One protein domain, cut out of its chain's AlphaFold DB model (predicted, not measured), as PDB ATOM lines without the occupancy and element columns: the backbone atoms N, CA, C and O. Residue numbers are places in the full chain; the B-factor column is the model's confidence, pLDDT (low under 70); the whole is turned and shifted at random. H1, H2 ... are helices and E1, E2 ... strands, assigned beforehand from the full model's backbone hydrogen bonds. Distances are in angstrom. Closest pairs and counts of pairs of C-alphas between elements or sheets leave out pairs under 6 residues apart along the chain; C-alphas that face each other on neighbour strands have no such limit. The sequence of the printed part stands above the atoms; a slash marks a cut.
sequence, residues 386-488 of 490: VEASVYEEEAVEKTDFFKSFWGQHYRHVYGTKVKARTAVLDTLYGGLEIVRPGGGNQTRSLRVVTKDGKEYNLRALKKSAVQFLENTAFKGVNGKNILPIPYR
ATOM      1  N   VAL A 386     165.874 226.457 189.037       92.81
ATOM      2  CA  VAL A 386     166.285 225.486 190.048       92.81
ATOM      3  C   VAL A 386     166.903 226.230 191.218       92.81
ATOM      4  O   VAL A 386     167.536 227.274 191.045       92.81
ATOM      5  N   GLU A 387     166.688 225.708 192.414       94.06
ATOM      6  CA  GLU A 387     167.254 226.240 193.642       94.06
ATOM      7  C   GLU A 387     168.094 225.147 194.294       94.06
ATOM      8  O   GLU A 387     167.598 224.052 194.553       94.06
ATOM      9  N   ALA A 388     169.379 225.426 194.498       91.00
ATOM     10  CA  ALA A 388     170.333 224.468 195.046       91.00
ATOM     11  C   ALA A 388     171.432 225.190 195.833       91.00
ATOM     12  O   ALA A 388     171.748 226.349 195.558       91.00
ATOM     13  N   SER A 389     172.026 224.500 196.800       92.19
ATOM     14  CA  SER A 389     173.237 224.914 197.514       92.19
ATOM     15  C   SER A 389     174.439 224.083 197.046       92.19
ATOM     16  O   SER A 389     174.295 223.105 196.310       92.19
ATOM     17  N   VAL A 390     175.659 224.469 197.436       89.81
ATOM     18  CA  VAL A 390     176.865 223.688 197.089       89.81
ATOM     19  C   VAL A 390     176.925 222.394 197.907       89.81
ATOM     20  O   VAL A 390     177.339 221.352 197.393       89.81
ATOM     21  N   TYR A 391     176.512 222.465 199.171       88.06
ATOM     22  CA  TYR A 391     176.363 221.324 200.066       88.06
ATOM     23  C   TYR A 391     174.989 221.370 200.736       88.06
ATOM     24  O   TYR A 391     174.447 222.452 200.969       88.06
ATOM     25  N   GLU A 392     174.455 220.196 201.062       87.62
ATOM     26  CA  GLU A 392     173.212 220.067 201.825       87.62
ATOM     27  C   GLU A 392     173.346 220.689 203.221       87.62
ATOM     28  O   GLU A 392     174.447 220.786 203.780       87.62
ATOM     29  N   GLU A 393     172.216 221.096 203.791       84.00
ATOM     30  CA  GLU A 393     172.152 221.821 205.062       84.00
ATOM     31  C   GLU A 393     172.783 221.008 206.206       84.00
ATOM     32  O   GLU A 393     173.615 221.518 206.957       84.00
ATOM     33  N   GLU A 394     172.558 219.692 206.247       83.88
ATOM     34  CA  GLU A 394     173.128 218.810 207.273       83.88
ATOM     35  C   GLU A 394     174.663 218.707 207.189       83.88
ATOM     36  O   GLU A 394     175.352 218.411 208.176       83.88
ATOM     37  N   ALA A 395     175.237 218.938 206.005       82.44
ATOM     38  CA  ALA A 395     176.682 218.923 205.820       82.44
ATOM     39  C   ALA A 395     177.331 220.200 206.378       82.44
ATOM     40  O   ALA A 395     178.421 220.124 206.961       82.44
ATOM     41  N   VAL A 396     176.657 221.348 206.266       87.81
ATOM     42  CA  VAL A 396     177.174 222.657 206.699       87.81
ATOM     43  C   VAL A 396     176.817 223.006 208.143       87.81
ATOM     44  O   VAL A 396     177.584 223.713 208.805       87.81
ATOM     45  N   GLU A 397     175.719 222.468 208.670       88.31
ATOM     46  CA  GLU A 397     175.342 222.638 210.066       88.31
ATOM     47  C   GLU A 397     176.256 221.823 210.984       88.31
ATOM     48  O   GLU A 397     176.483 220.619 210.814       88.31
ATOM     49  N   LYS A 398     176.853 222.511 211.959       88.00
ATOM     50  CA  LYS A 398     177.778 221.942 212.944       88.00
ATOM     51  C   LYS A 398     177.537 222.593 214.299       88.00
ATOM     52  O   LYS A 398     177.180 223.773 214.369       88.00
ATOM     53  N   THR A 399     177.762 221.827 215.363       90.50
ATOM     54  CA  THR A 399     177.622 222.299 216.745       90.50
ATOM     55  C   THR A 399     178.643 223.391 217.061       90.50
ATOM     56  O   THR A 399     179.706 223.467 216.437       90.50
ATOM     57  N   ASP A 400     178.350 224.224 218.057       89.69
ATOM     58  CA  ASP A 400     179.259 225.302 218.463       89.69
ATOM     59  C   ASP A 400     180.582 224.768 219.008       89.69
ATOM     60  O   ASP A 400     181.631 225.344 218.738       89.69
ATOM     61  N   PHE A 401     180.563 223.601 219.658       89.81
ATOM     62  CA  PHE A 401     181.784 222.889 220.033       89.81
ATOM     63  C   PHE A 401     182.652 222.556 218.808       89.81
ATOM     64  O   PHE A 401     183.846 222.852 218.786       89.81
ATOM     65  N   PHE A 402     182.050 222.006 217.746       89.00
ATOM     66  CA  PHE A 402     182.773 221.694 216.513       89.00
ATOM     67  C   PHE A 402     183.333 222.961 215.854       89.00
ATOM     68  O   PHE A 402     184.488 222.982 215.432       89.00
ATOM     69  N   LYS A 403     182.530 224.030 215.788       89.94
ATOM     70  CA  LYS A 403     182.946 225.332 215.247       89.94
ATOM     71  C   LYS A 403     184.023 226.004 216.103       89.94
ATOM     72  O   LYS A 403     184.850 226.714 215.548       89.94
ATOM     73  N   SER A 404     184.045 225.775 217.415       90.31
ATOM     74  CA  SER A 404     185.083 226.299 218.309       90.31
ATOM     75  C   SER A 404     186.420 225.594 218.107       90.31
ATOM     76  O   SER A 404     187.456 226.240 218.214       90.31
ATOM     77  N   PHE A 405     186.413 224.287 217.828       90.69
ATOM     78  CA  PHE A 405     187.646 223.524 217.635       90.69
ATOM     79  C   PHE A 405     188.188 223.648 216.206       90.69
ATOM     80  O   PHE A 405     189.379 223.857 216.005       90.69
ATOM     81  N   TRP A 406     187.309 223.552 215.205       88.38
ATOM     82  CA  TRP A 406     187.698 223.560 213.795       88.38
ATOM     83  C   TRP A 406     187.526 224.923 213.123       88.38
ATOM     84  O   TRP A 406     188.019 225.101 212.029       88.38
ATOM     85  N   GLY A 407     186.851 225.901 213.727       90.44
ATOM     86  CA  GLY A 407     186.569 227.204 213.109       90.44
ATOM     87  C   GLY A 407     185.283 227.228 212.271       90.44
ATOM     88  O   GLY A 407     184.658 226.198 212.014       90.44
ATOM     89  N   GLN A 408     184.863 228.423 211.827       85.00
ATOM     90  CA  GLN A 408     183.566 228.669 211.160       85.00
ATOM     91  C   GLN A 408     183.529 228.313 209.657       85.00
ATOM     92  O   GLN A 408     182.480 227.914 209.149       85.00
ATOM     93  N   HIS A 409     184.663 228.417 208.951       86.56
ATOM     94  CA  HIS A 409     184.871 227.978 207.555       86.56
ATOM     95  C   HIS A 409     183.803 228.382 206.515       86.56
ATOM     96  O   HIS A 409     183.520 227.608 205.605       86.56
ATOM     97  N   TYR A 410     183.191 229.566 206.629       89.12
ATOM     98  CA  TYR A 410     182.181 230.060 205.672       89.12
ATOM     99  C   TYR A 410     181.051 229.059 205.352       89.12
ATOM    100  O   TYR A 410     180.436 229.135 204.293       89.12
ATOM    101  N   ARG A 411     180.746 228.123 206.262       87.81
ATOM    102  CA  ARG A 411     179.790 227.029 206.005       87.81
ATOM    103  C   ARG A 411     178.408 227.530 205.597       87.81
ATOM    104  O   ARG A 411     177.795 226.944 204.716       87.81
ATOM    105  N   HIS A 412     177.981 228.655 206.173       87.38
ATOM    106  CA  HIS A 412     176.735 229.315 205.798       87.38
ATOM    107  C   HIS A 412     176.693 229.652 204.297       87.38
ATOM    108  O   HIS A 412     175.706 229.343 203.651       87.38
ATOM    109  N   VAL A 413     177.783 230.173 203.715       90.75
ATOM    110  CA  VAL A 413     177.863 230.517 202.281       90.75
ATOM    111  C   VAL A 413     177.670 229.281 201.407       90.75
ATOM    112  O   VAL A 413     176.986 229.332 200.392       90.75
ATOM    113  N   TYR A 414     178.266 228.161 201.809       90.19
ATOM    114  CA  TYR A 414     178.198 226.900 201.077       90.19
ATOM    115  C   TYR A 414     176.834 226.195 201.184       90.19
ATOM    116  O   TYR A 414     176.501 225.398 200.304       90.19
ATOM    117  N   GLY A 415     176.062 226.501 202.232       91.19
ATOM    118  CA  GLY A 415     174.690 226.030 202.436       91.19
ATOM    119  C   GLY A 415     173.610 226.959 201.885       91.19
ATOM    120  O   GLY A 415     172.468 226.533 201.741       91.19
ATOM    121  N   THR A 416     173.940 228.210 201.553       93.50
ATOM    122  CA  THR A 416     172.970 229.158 200.995       93.50
ATOM    123  C   THR A 416     172.420 228.635 199.672       93.50
ATOM    124  O   THR A 416     173.161 228.427 198.708       93.50
ATOM    125  N   LYS A 417     171.100 228.452 199.615       94.19
ATOM    126  CA  LYS A 417     170.393 228.091 198.389       94.19
ATOM    127  C   LYS A 417     170.410 229.260 197.408       94.19
ATOM    128  O   LYS A 417     170.090 230.394 197.761       94.19
ATOM    129  N   VAL A 418     170.794 228.977 196.168       94.00
ATOM    130  CA  VAL A 418     170.832 229.952 195.078       94.00
ATOM    131  C   VAL A 418     169.813 229.543 194.028       94.00
ATOM    132  O   VAL A 418     169.900 228.462 193.445       94.00
ATOM    133  N   LYS A 419     168.857 230.434 193.759       95.94
ATOM    134  CA  LYS A 419     167.895 230.280 192.671       95.94
ATOM    135  C   LYS A 419     168.512 230.748 191.354       95.94
ATOM    136  O   LYS A 419     168.769 231.937 191.171       95.94
ATOM    137  N   ALA A 420     168.703 229.826 190.420       93.88
ATOM    138  CA  ALA A 420     169.271 230.087 189.101       93.88
ATOM    139  C   ALA A 420     168.319 229.635 187.988       93.88
ATOM    140  O   ALA A 420     167.433 228.809 188.204       93.88
ATOM    141  N   ARG A 421     168.476 230.198 186.782       93.38
ATOM    142  CA  ARG A 421     167.761 229.701 185.598       93.38
ATOM    143  C   ARG A 421     168.307 228.333 185.218       93.38
ATOM    144  O   ARG A 421     169.521 228.141 185.211       93.38
ATOM    145  N   THR A 422     167.415 227.425 184.854       92.06
ATOM    146  CA  THR A 422     167.820 226.120 184.335       92.06
ATOM    147  C   THR A 422     168.433 226.286 182.954       92.06
ATOM    148  O   THR A 422     167.877 226.977 182.100       92.06
ATOM    149  N   ALA A 423     169.588 225.662 182.749       89.06
ATOM    150  CA  ALA A 423     170.311 225.680 181.492       89.06
ATOM    151  C   ALA A 423     170.283 224.277 180.878       89.06
ATOM    152  O   ALA A 423     170.778 223.331 181.486       89.06
ATOM    153  N   VAL A 424     169.701 224.156 179.685       89.00
ATOM    154  CA  VAL A 424     169.670 222.908 178.910       89.00
ATOM    155  C   VAL A 424     170.767 222.995 177.857       89.00
ATOM    156  O   VAL A 424     170.751 223.929 177.056       89.00
ATOM    157  N   LEU A 425     171.726 222.065 177.870       89.38
ATOM    158  CA  LEU A 425     172.930 222.137 177.026       89.38
ATOM    159  C   LEU A 425     172.594 222.241 175.532       89.38
ATOM    160  O   LEU A 425     173.192 223.058 174.839       89.38
ATOM    161  N   ASP A 426     171.561 221.534 175.083       87.00
ATOM    162  CA  ASP A 426     171.092 221.506 173.692       87.00
ATOM    163  C   ASP A 426     170.639 222.874 173.161       87.00
ATOM    164  O   ASP A 426     170.630 223.110 171.953       87.00
ATOM    165  N   THR A 427     170.263 223.797 174.053       88.81
ATOM    166  CA  THR A 427     169.776 225.141 173.687       88.81
ATOM    167  C   THR A 427     170.676 226.263 174.194       88.81
ATOM    168  O   THR A 427     170.689 227.359 173.623       88.81
ATOM    169  N   LEU A 428     171.449 226.014 175.253       90.94
ATOM    170  CA  LEU A 428     172.346 226.996 175.838       90.94
ATOM    171  C   LEU A 428     173.386 227.424 174.795       90.94
ATOM    172  O   LEU A 428     173.988 226.589 174.132       90.94
ATOM    173  N   TYR A 429     173.565 228.735 174.616       91.12
ATOM    174  CA  TYR A 429     174.459 229.308 173.598       91.12
ATOM    175  C   TYR A 429     174.227 228.794 172.156       91.12
ATOM    176  O   TYR A 429     175.156 228.768 171.356       91.12
ATOM    177  N   GLY A 430     172.992 228.410 171.804       88.56
ATOM    178  CA  GLY A 430     172.660 227.882 170.469       88.56
ATOM    179  C   GLY A 430     172.891 226.373 170.301       88.56
ATOM    180  O   GLY A 430     172.776 225.853 169.182       88.56
ATOM    181  N   GLY A 431     173.182 225.692 171.410       91.25
ATOM    182  CA  GLY A 431     173.510 224.276 171.489       91.25
ATOM    183  C   GLY A 431     174.991 224.081 171.773       91.25
ATOM    184  O   GLY A 431     175.844 224.519 170.998       91.25
ATOM    185  N   LEU A 432     175.272 223.438 172.902       92.88
ATOM    186  CA  LEU A 432     176.607 223.050 173.326       92.88
ATOM    187  C   LEU A 432     176.853 221.584 173.000       92.88
ATOM    188  O   LEU A 432     176.082 220.713 173.392       92.88
ATOM    189  N   GLU A 433     177.978 221.323 172.357       90.50
ATOM    190  CA  GLU A 433     178.494 219.983 172.140       90.50
ATOM    191  C   GLU A 433     179.436 219.601 173.282       90.50
ATOM    192  O   GLU A 433     180.277 220.393 173.721       90.50
ATOM    193  N   ILE A 434     179.278 218.382 173.795       86.94
ATOM    194  CA  ILE A 434     180.150 217.842 174.833       86.94
ATOM    195  C   ILE A 434     181.391 217.273 174.157       86.94
ATOM    196  O   ILE A 434     181.307 216.267 173.467       86.94
ATOM    197  N   VAL A 435     182.548 217.877 174.423       83.38
ATOM    198  CA  VAL A 435     183.818 217.413 173.851       83.38
ATOM    199  C   VAL A 435     184.409 216.292 174.694       83.38
ATOM    200  O   VAL A 435     184.786 215.246 174.184       83.38
ATOM    201  N   ARG A 436     184.535 216.513 176.010       72.81
ATOM    202  CA  ARG A 436     185.098 215.507 176.923       72.81
ATOM    203  C   ARG A 436     184.770 215.772 178.390       72.81
ATOM    204  O   ARG A 436     184.628 216.939 178.787       72.81
ATOM    205  N   PRO A 437     184.726 214.721 179.231       74.44
ATOM    206  CA  PRO A 437     184.805 214.894 180.672       74.44
ATOM    207  C   PRO A 437     186.156 215.510 181.062       74.44
ATOM    208  O   PRO A 437     187.155 215.431 180.350       74.44
ATOM    209  N   GLY A 438     186.195 216.143 182.225       70.94
ATOM    210  CA  GLY A 438     187.420 216.657 182.807       70.94
ATOM    211  C   GLY A 438     187.313 216.810 184.316       70.94
ATOM    212  O   GLY A 438     186.327 216.430 184.951       70.94
ATOM    213  N   GLY A 439     188.333 217.446 184.875       67.06
ATOM    214  CA  GLY A 439     188.401 217.758 186.293       67.06
ATOM    215  C   GLY A 439     189.462 216.928 187.012       67.06
ATOM    216  O   GLY A 439     189.801 215.818 186.616       67.06
ATOM    217  N   GLY A 440     190.085 217.545 188.015       66.75
ATOM    218  CA  GLY A 440     191.195 216.949 188.758       66.75
ATOM    219  C   GLY A 440     190.727 216.063 189.912       66.75
ATOM    220  O   GLY A 440     189.556 215.712 190.018       66.75
ATOM    221  N   ASN A 441     191.630 215.793 190.853       63.69
ATOM    222  CA  ASN A 441     191.402 214.873 191.978       63.69
ATOM    223  C   ASN A 441     190.179 215.194 192.860       63.69
ATOM    224  O   ASN A 441     189.756 214.335 193.615       63.69
ATOM    225  N   GLN A 442     189.620 216.408 192.811       60.25
ATOM    226  CA  GLN A 442     188.489 216.815 193.664       60.25
ATOM    227  C   GLN A 442     187.276 217.344 192.896       60.25
ATOM    228  O   GLN A 442     186.289 217.749 193.510       60.25
ATOM    229  N   THR A 443     187.383 217.500 191.576       73.38
ATOM    230  CA  THR A 443     186.444 218.322 190.808       73.38
ATOM    231  C   THR A 443     185.965 217.564 189.592       73.38
ATOM    232  O   THR A 443     186.785 217.019 188.869       73.38
ATOM    233  N   ARG A 444     184.661 217.617 189.328       80.00
ATOM    234  CA  ARG A 444     184.065 217.167 188.069       80.00
ATOM    235  C   ARG A 444     183.896 218.369 187.148       80.00
ATOM    236  O   ARG A 444     183.375 219.402 187.579       80.00
ATOM    237  N   SER A 445     184.343 218.260 185.907       83.94
ATOM    238  CA  SER A 445     184.077 219.266 184.885       83.94
ATOM    239  C   SER A 445     183.758 218.637 183.538       83.94
ATOM    240  O   SER A 445     184.018 217.462 183.312       83.94
ATOM    241  N   LEU A 446     183.201 219.442 182.647       86.50
ATOM    242  CA  LEU A 446     182.870 219.084 181.281       86.50
ATOM    243  C   LEU A 446     183.417 220.179 180.369       86.50
ATOM    244  O   LEU A 446     183.147 221.359 180.614       86.50
ATOM    245  N   ARG A 447     184.197 219.803 179.354       87.75
ATOM    246  CA  ARG A 447     184.587 220.740 178.297       87.75
ATOM    247  C   ARG A 447     183.511 220.699 177.226       87.75
ATOM    248  O   ARG A 447     183.163 219.618 176.750       87.75
ATOM    249  N   VAL A 448     182.990 221.866 176.888       92.25
ATOM    250  CA  VAL A 448     181.901 222.025 175.925       92.25
ATOM    251  C   VAL A 448     182.264 223.076 174.892       92.25
ATOM    252  O   VAL A 448     183.011 224.007 175.199       92.25
ATOM    253  N   VAL A 449     181.738 222.922 173.684       93.56
ATOM    254  CA  VAL A 449     181.997 223.816 172.555       93.56
ATOM    255  C   VAL A 449     180.678 224.279 171.957       93.56
ATOM    256  O   VAL A 449     179.724 223.514 171.854       93.56
ATOM    257  N   THR A 450     180.594 225.560 171.622       93.12
ATOM    258  CA  THR A 450     179.466 226.113 170.869       93.12
ATOM    259  C   THR A 450     179.632 225.849 169.376       93.12
ATOM    260  O   THR A 450     180.742 225.657 168.889       93.12
ATOM    261  N   LYS A 451     178.542 225.941 168.610       89.94
ATOM    262  CA  LYS A 451     178.583 225.793 167.141       89.94
ATOM    263  C   LYS A 451     179.538 226.762 166.426       89.94
ATOM    264  O   LYS A 451     180.007 226.448 165.342       89.94
ATOM    265  N   ASP A 452     179.821 227.929 167.010       91.06
ATOM    266  CA  ASP A 452     180.800 228.905 166.506       91.06
ATOM    267  C   ASP A 452     182.240 228.655 167.006       91.06
ATOM    268  O   ASP A 452     183.109 229.505 166.826       91.06
ATOM    269  N   GLY A 453     182.505 227.503 167.634       91.69
ATOM    270  CA  GLY A 453     183.845 227.048 168.018       91.69
ATOM    271  C   GLY A 453     184.377 227.609 169.342       91.69
ATOM    272  O   GLY A 453     185.549 227.409 169.657       91.69
ATOM    273  N   LYS A 454     183.560 228.309 170.143       93.94
ATOM    274  CA  LYS A 454     183.998 228.808 171.456       93.94
ATOM    275  C   LYS A 454     183.956 227.698 172.490       93.94
ATOM    276  O   LYS A 454     182.933 227.045 172.683       93.94
ATOM    277  N   GLU A 455     185.051 227.549 173.220       92.88
ATOM    278  CA  GLU A 455     185.157 226.544 174.266       92.88
ATOM    279  C   GLU A 455     184.824 227.088 175.659       92.88
ATOM    280  O   GLU A 455     185.253 228.177 176.049       92.88
ATOM    281  N   TYR A 456     184.141 226.271 176.458       91.25
ATOM    282  CA  TYR A 456     183.827 226.547 177.855       91.25
ATOM    283  C   TYR A 456     184.143 225.336 178.738       91.25
ATOM    284  O   TYR A 456     184.139 224.186 178.298       91.25
ATOM    285  N   ASN A 457     184.383 225.594 180.025       89.88
ATOM    286  CA  ASN A 457     184.514 224.559 181.047       89.88
ATOM    287  C   ASN A 457     183.377 224.688 182.061       89.88
ATOM    288  O   ASN A 457     183.368 225.607 182.881       89.88
ATOM    289  N   LEU A 458     182.449 223.734 182.046       89.19
ATOM    290  CA  LEU A 458     181.418 223.599 183.070       89.19
ATOM    291  C   LEU A 458     182.010 222.845 184.252       89.19
ATOM    292  O   LEU A 458     182.551 221.757 184.085       89.19
ATOM    293  N   ARG A 459     181.944 223.410 185.457       88.69
ATOM    294  CA  ARG A 459     182.605 222.845 186.637       88.69
ATOM    295  C   ARG A 459     181.628 222.715 187.793       88.69
ATOM    296  O   ARG A 459     180.992 223.691 188.178       88.69
ATOM    297  N   ALA A 460     181.582 221.530 188.398       87.12
ATOM    298  CA  ALA A 460     180.849 221.329 189.636       87.12
ATOM    299  C   ALA A 460     181.488 222.152 190.768       87.12
ATOM    300  O   ALA A 460     182.704 222.096 190.994       87.12
ATOM    301  N   LEU A 461     180.658 222.920 191.478       86.88
ATOM    302  CA  LEU A 461     181.089 223.697 192.642       86.88
ATOM    303  C   LEU A 461     181.396 222.785 193.834       86.88
ATOM    304  O   LEU A 461     182.395 222.998 194.524       86.88
ATOM    305  N   LYS A 462     180.578 221.743 194.035       84.12
ATOM    306  CA  LYS A 462     180.806 220.733 195.068       84.12
ATOM    307  C   LYS A 462     182.112 219.991 194.786       84.12
ATOM    308  O   LYS A 462     182.322 219.475 193.686       84.12
ATOM    309  N   LYS A 463     182.983 219.932 195.795       82.31
ATOM    310  CA  LYS A 463     184.213 219.138 195.749       82.31
ATOM    311  C   LYS A 463     183.946 217.767 196.343       82.31
ATOM    312  O   LYS A 463     183.237 217.654 197.336       82.31
ATOM    313  N   SER A 464     184.519 216.735 195.739       74.12
ATOM    314  CA  SER A 464     184.411 215.376 196.264       74.12
ATOM    315  C   SER A 464     185.655 215.049 197.085       74.12
ATOM    316  O   SER A 464     186.732 214.808 196.536       74.12
ATOM    317  N   ALA A 465     185.511 215.065 198.413       66.88
ATOM    318  CA  ALA A 465     186.557 214.620 199.335       66.88
ATOM    319  C   ALA A 465     186.812 213.110 199.194       66.88
ATOM    320  O   ALA A 465     187.946 212.658 199.318       66.88
ATOM    321  N   VAL A 466     185.770 212.346 198.857       65.50
ATOM    322  CA  VAL A 466     185.873 210.919 198.533       65.50
ATOM    323  C   VAL A 466     186.755 210.721 197.302       65.50
ATOM    324  O   VAL A 466     187.772 210.045 197.395       65.50
ATOM    325  N   GLN A 467     186.453 211.424 196.203       64.25
ATOM    326  CA  GLN A 467     187.259 211.386 194.978       64.25
ATOM    327  C   GLN A 467     188.703 211.814 195.257       64.25
ATOM    328  O   GLN A 467     189.631 211.229 194.703       64.25
ATOM    329  N   PHE A 468     188.914 212.802 196.134       67.88
ATOM    330  CA  PHE A 468     190.257 213.215 196.533       67.88
ATOM    331  C   PHE A 468     191.028 212.069 197.173       67.88
ATOM    332  O   PHE A 468     192.143 211.780 196.750       67.88
ATOM    333  N   LEU A 469     190.440 211.429 198.182       62.59
ATOM    334  CA  LEU A 469     191.079 210.362 198.938       62.59
ATOM    335  C   LEU A 469     191.293 209.113 198.078       62.59
ATOM    336  O   LEU A 469     192.380 208.547 198.130       62.59
ATOM    337  N   GLU A 470     190.335 208.747 197.227       62.28
ATOM    338  CA  GLU A 470     190.481 207.670 196.233       62.28
ATOM    339  C   GLU A 470     191.641 207.953 195.263       62.28
ATOM    340  O   GLU A 470     192.467 207.085 194.992       62.28
ATOM    341  N   ASN A 471     191.769 209.196 194.785       59.91
ATOM    342  CA  ASN A 471     192.806 209.568 193.818       59.91
ATOM    343  C   ASN A 471     194.195 209.814 194.437       59.91
ATOM    344  O   ASN A 471     195.176 209.866 193.687       59.91
ATOM    345  N   THR A 472     194.294 210.035 195.755       57.28
ATOM    346  CA  THR A 472     195.545 210.467 196.416       57.28
ATOM    347  C   THR A 472     196.059 209.525 197.501       57.28
ATOM    348  O   THR A 472     197.269 209.339 197.576       57.28
ATOM    349  N   ALA A 473     195.187 208.932 198.320       50.62
ATOM    350  CA  ALA A 473     195.570 208.176 199.517       50.62
ATOM    351  C   ALA A 473     195.176 206.687 199.466       50.62
ATOM    352  O   ALA A 473     195.876 205.862 200.043       50.62
ATOM    353  N   PHE A 474     194.098 206.330 198.758       54.25
ATOM    354  CA  PHE A 474     193.557 204.965 198.684       54.25
ATOM    355  C   PHE A 474     193.219 204.577 197.237       54.25
ATOM    356  O   PHE A 474     192.054 204.382 196.890       54.25
ATOM    357  N   LYS A 475     194.243 204.487 196.377       48.84
ATOM    358  CA  LYS A 475     194.069 204.029 194.989       48.84
ATOM    359  C   LYS A 475     193.403 202.644 194.966       48.84
ATOM    360  O   LYS A 475     193.856 201.744 195.669       48.84
ATOM    361  N   GLY A 476     192.361 202.472 194.152       43.59
ATOM    362  CA  GLY A 476     191.709 201.173 193.934       43.59
ATOM    363  C   GLY A 476     190.709 200.736 195.010       43.59
ATOM    364  O   GLY A 476     190.302 199.577 195.013       43.59
ATOM    365  N   VAL A 477     190.288 201.625 195.919       46.25
ATOM    366  CA  VAL A 477     189.255 201.294 196.911       46.25
ATOM    367  C   VAL A 477     188.114 202.300 196.865       46.25
ATOM    368  O   VAL A 477     188.346 203.501 196.891       46.25
ATOM    369  N   ASN A 478     186.871 201.812 196.837       48.25
ATOM    370  CA  ASN A 478     185.680 202.660 196.892       48.25
ATOM    371  C   ASN A 478     185.636 203.399 198.242       48.25
ATOM    372  O   ASN A 478     185.311 202.824 199.287       48.25
ATOM    373  N   GLY A 479     185.962 204.688 198.226       48.47
ATOM    374  CA  GLY A 479     186.067 205.542 199.399       48.47
ATOM    375  C   GLY A 479     184.734 205.698 200.128       48.47
ATOM    376  O   GLY A 479     184.735 205.897 201.345       48.47
ATOM    377  N   LYS A 480     183.590 205.498 199.451       48.25
ATOM    378  CA  LYS A 480     182.282 205.439 200.129       48.25
ATOM    379  C   LYS A 480     182.178 204.265 201.099       48.25
ATOM    380  O   LYS A 480     181.395 204.361 202.035       48.25
ATOM    381  N   ASN A 481     182.944 203.188 200.915       45.44
ATOM    382  CA  ASN A 481     182.872 201.998 201.766       45.44
ATOM    383  C   ASN A 481     183.854 202.036 202.946       45.44
ATOM    384  O   ASN A 481     183.539 201.483 203.998       45.44
ATOM    385  N   ILE A 482     184.983 202.737 202.824       44.69
ATOM    386  CA  ILE A 482     185.995 202.826 203.894       44.69
ATOM    387  C   ILE A 482     185.731 203.994 204.841       44.69
ATOM    388  O   ILE A 482     186.021 203.914 206.035       44.69
ATOM    389  N   LEU A 483     185.190 205.099 204.327       40.22
ATOM    390  CA  LEU A 483     185.008 206.289 205.140       40.22
ATOM    391  C   LEU A 483     183.979 206.022 206.252       40.22
ATOM    392  O   LEU A 483     182.880 205.533 205.954       40.22
ATOM    393  N   PRO A 484     184.298 206.341 207.526       38.97
ATOM    394  CA  PRO A 484     183.323 206.291 208.608       38.97
ATOM    395  C   PRO A 484     182.077 207.085 208.203       38.97
ATOM    396  O   PRO A 484     182.196 208.101 207.521       38.97
ATOM    397  N   ILE A 485     180.887 206.658 208.640       39.88
ATOM    398  CA  ILE A 485     179.587 207.298 208.342       39.88
ATOM    399  C   ILE A 485     179.626 208.850 208.324       39.88
ATOM    400  O   ILE A 485     179.059 209.423 207.391       39.88
ATOM    401  N   PRO A 486     180.315 209.564 209.245       34.09
ATOM    402  CA  PRO A 486     180.410 211.030 209.183       34.09
ATOM    403  C   PRO A 486     181.150 211.606 207.959       34.09
ATOM    404  O   PRO A 486     180.879 212.738 207.577       34.09
ATOM    405  N   TYR A 487     182.042 210.851 207.313       35.25
ATOM    406  CA  TYR A 487     182.807 211.279 206.133       35.25
ATOM    407  C   TYR A 487     182.165 210.870 204.801       35.25
ATOM    408  O   TYR A 487     182.531 211.402 203.759       35.25
ATOM    409  N   ARG A 488     181.173 209.967 204.817       35.91
ATOM    410  CA  ARG A 488     180.394 209.598 203.617       35.91
ATOM    411  C   ARG A 488     179.430 210.701 203.162       35.91
ATOM    412  O   ARG A 488     178.959 210.665 202.030       35.91
TER     413      ARG A 488
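Overview. This is residues 386 to 488 of the 490 residues of an uncharacterized protein of Flavobacteriaceae bacterium (UniProt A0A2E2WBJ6). The model is a loose, flat assembly of small parts: a three-stranded sheet, E3, E4 and E5, makes one end of the long axis, and helix H2 makes the other. E1 and E2 pair as a narrow two-stranded ribbon on one long side, joined by an excursion through H1, H2 and H3, while H4 and H5 make a small pair of helices on the opposite side. The printed part has 103 residues with five named helices and five named strands, in the order E1 H1 H2 H3 E2 E3 E4 E5 H4 H5. Both sheets, E3 - E4 - E5 and E1 - E2, are antiparallel, and the class is mixed, helices and strands. The whole is loose, with a radius of gyration of the C-alphas of 17.5 A and spans of 53 by 36 by 19 A.

Arrangement. E1, residues 386 to 388, is the antiparallel neighbour of E2, residues 418 to 421, at 152 degrees between their directions; N 386 and O 420 are 2.9 A apart, within hydrogen-bond range. H1, residues 393 to 396, and H3, residues 411 to 415, touch, their closest C-alphas being those of Val 396 and Arg 411, 5.1 A apart. H2, residues 400 to 406, is apart from both. E3, residues 432 to 438, E4, residues 445 to 450, and E5, residues 455 to 459, form a meander, each strand the antiparallel neighbour of the one before. E3 and E4 are a hairpin, with N 433 and O 449 2.8 A apart, and E4 and E5 are another, with N 446 and O 458 2.8 A apart, both pairs within hydrogen-bond range. E3 and E5 are edge strands, and the sheet is only just strongly twisted, its C-alphas lying up to 4.3 A off the best plane. H4, residues 465 to 472, is not on this sheet. H4 touches H5, residues 479 to 482, with the C-alphas of Val 466 and Gly 479 closest at 5.4 A. In H2, H3 and H4 every O i to N i+4 pair is within hydrogen-bond range; H1 and H5 are too short for such a pair.

Along the chain. E1 begins at C-alpha 386, (166.285, 225.486, 190.048), and spans 6.5 A. H1 measures 5.3 A, H2 9.8 A, H3 6.3 A and E2 10.0 A. E3, 15.7 A, begins at C-alpha 432, (176.607, 223.050, 173.326); E4 measures 16.3 A and E5 13.2 A. H4 measures 10.3 A, and H5, 5.3 A, ends at C-alpha 482, (185.995, 202.826, 203.894).

Size, cuts and confidence. The two C-alphas farthest apart are those of Phe 401 and Asp 452, at 53.9 A. The printed part has no cut and no long link. Mean pLDDT of the printed part is 78.6; residues 439 to 442 and 465 to 488 are under 70.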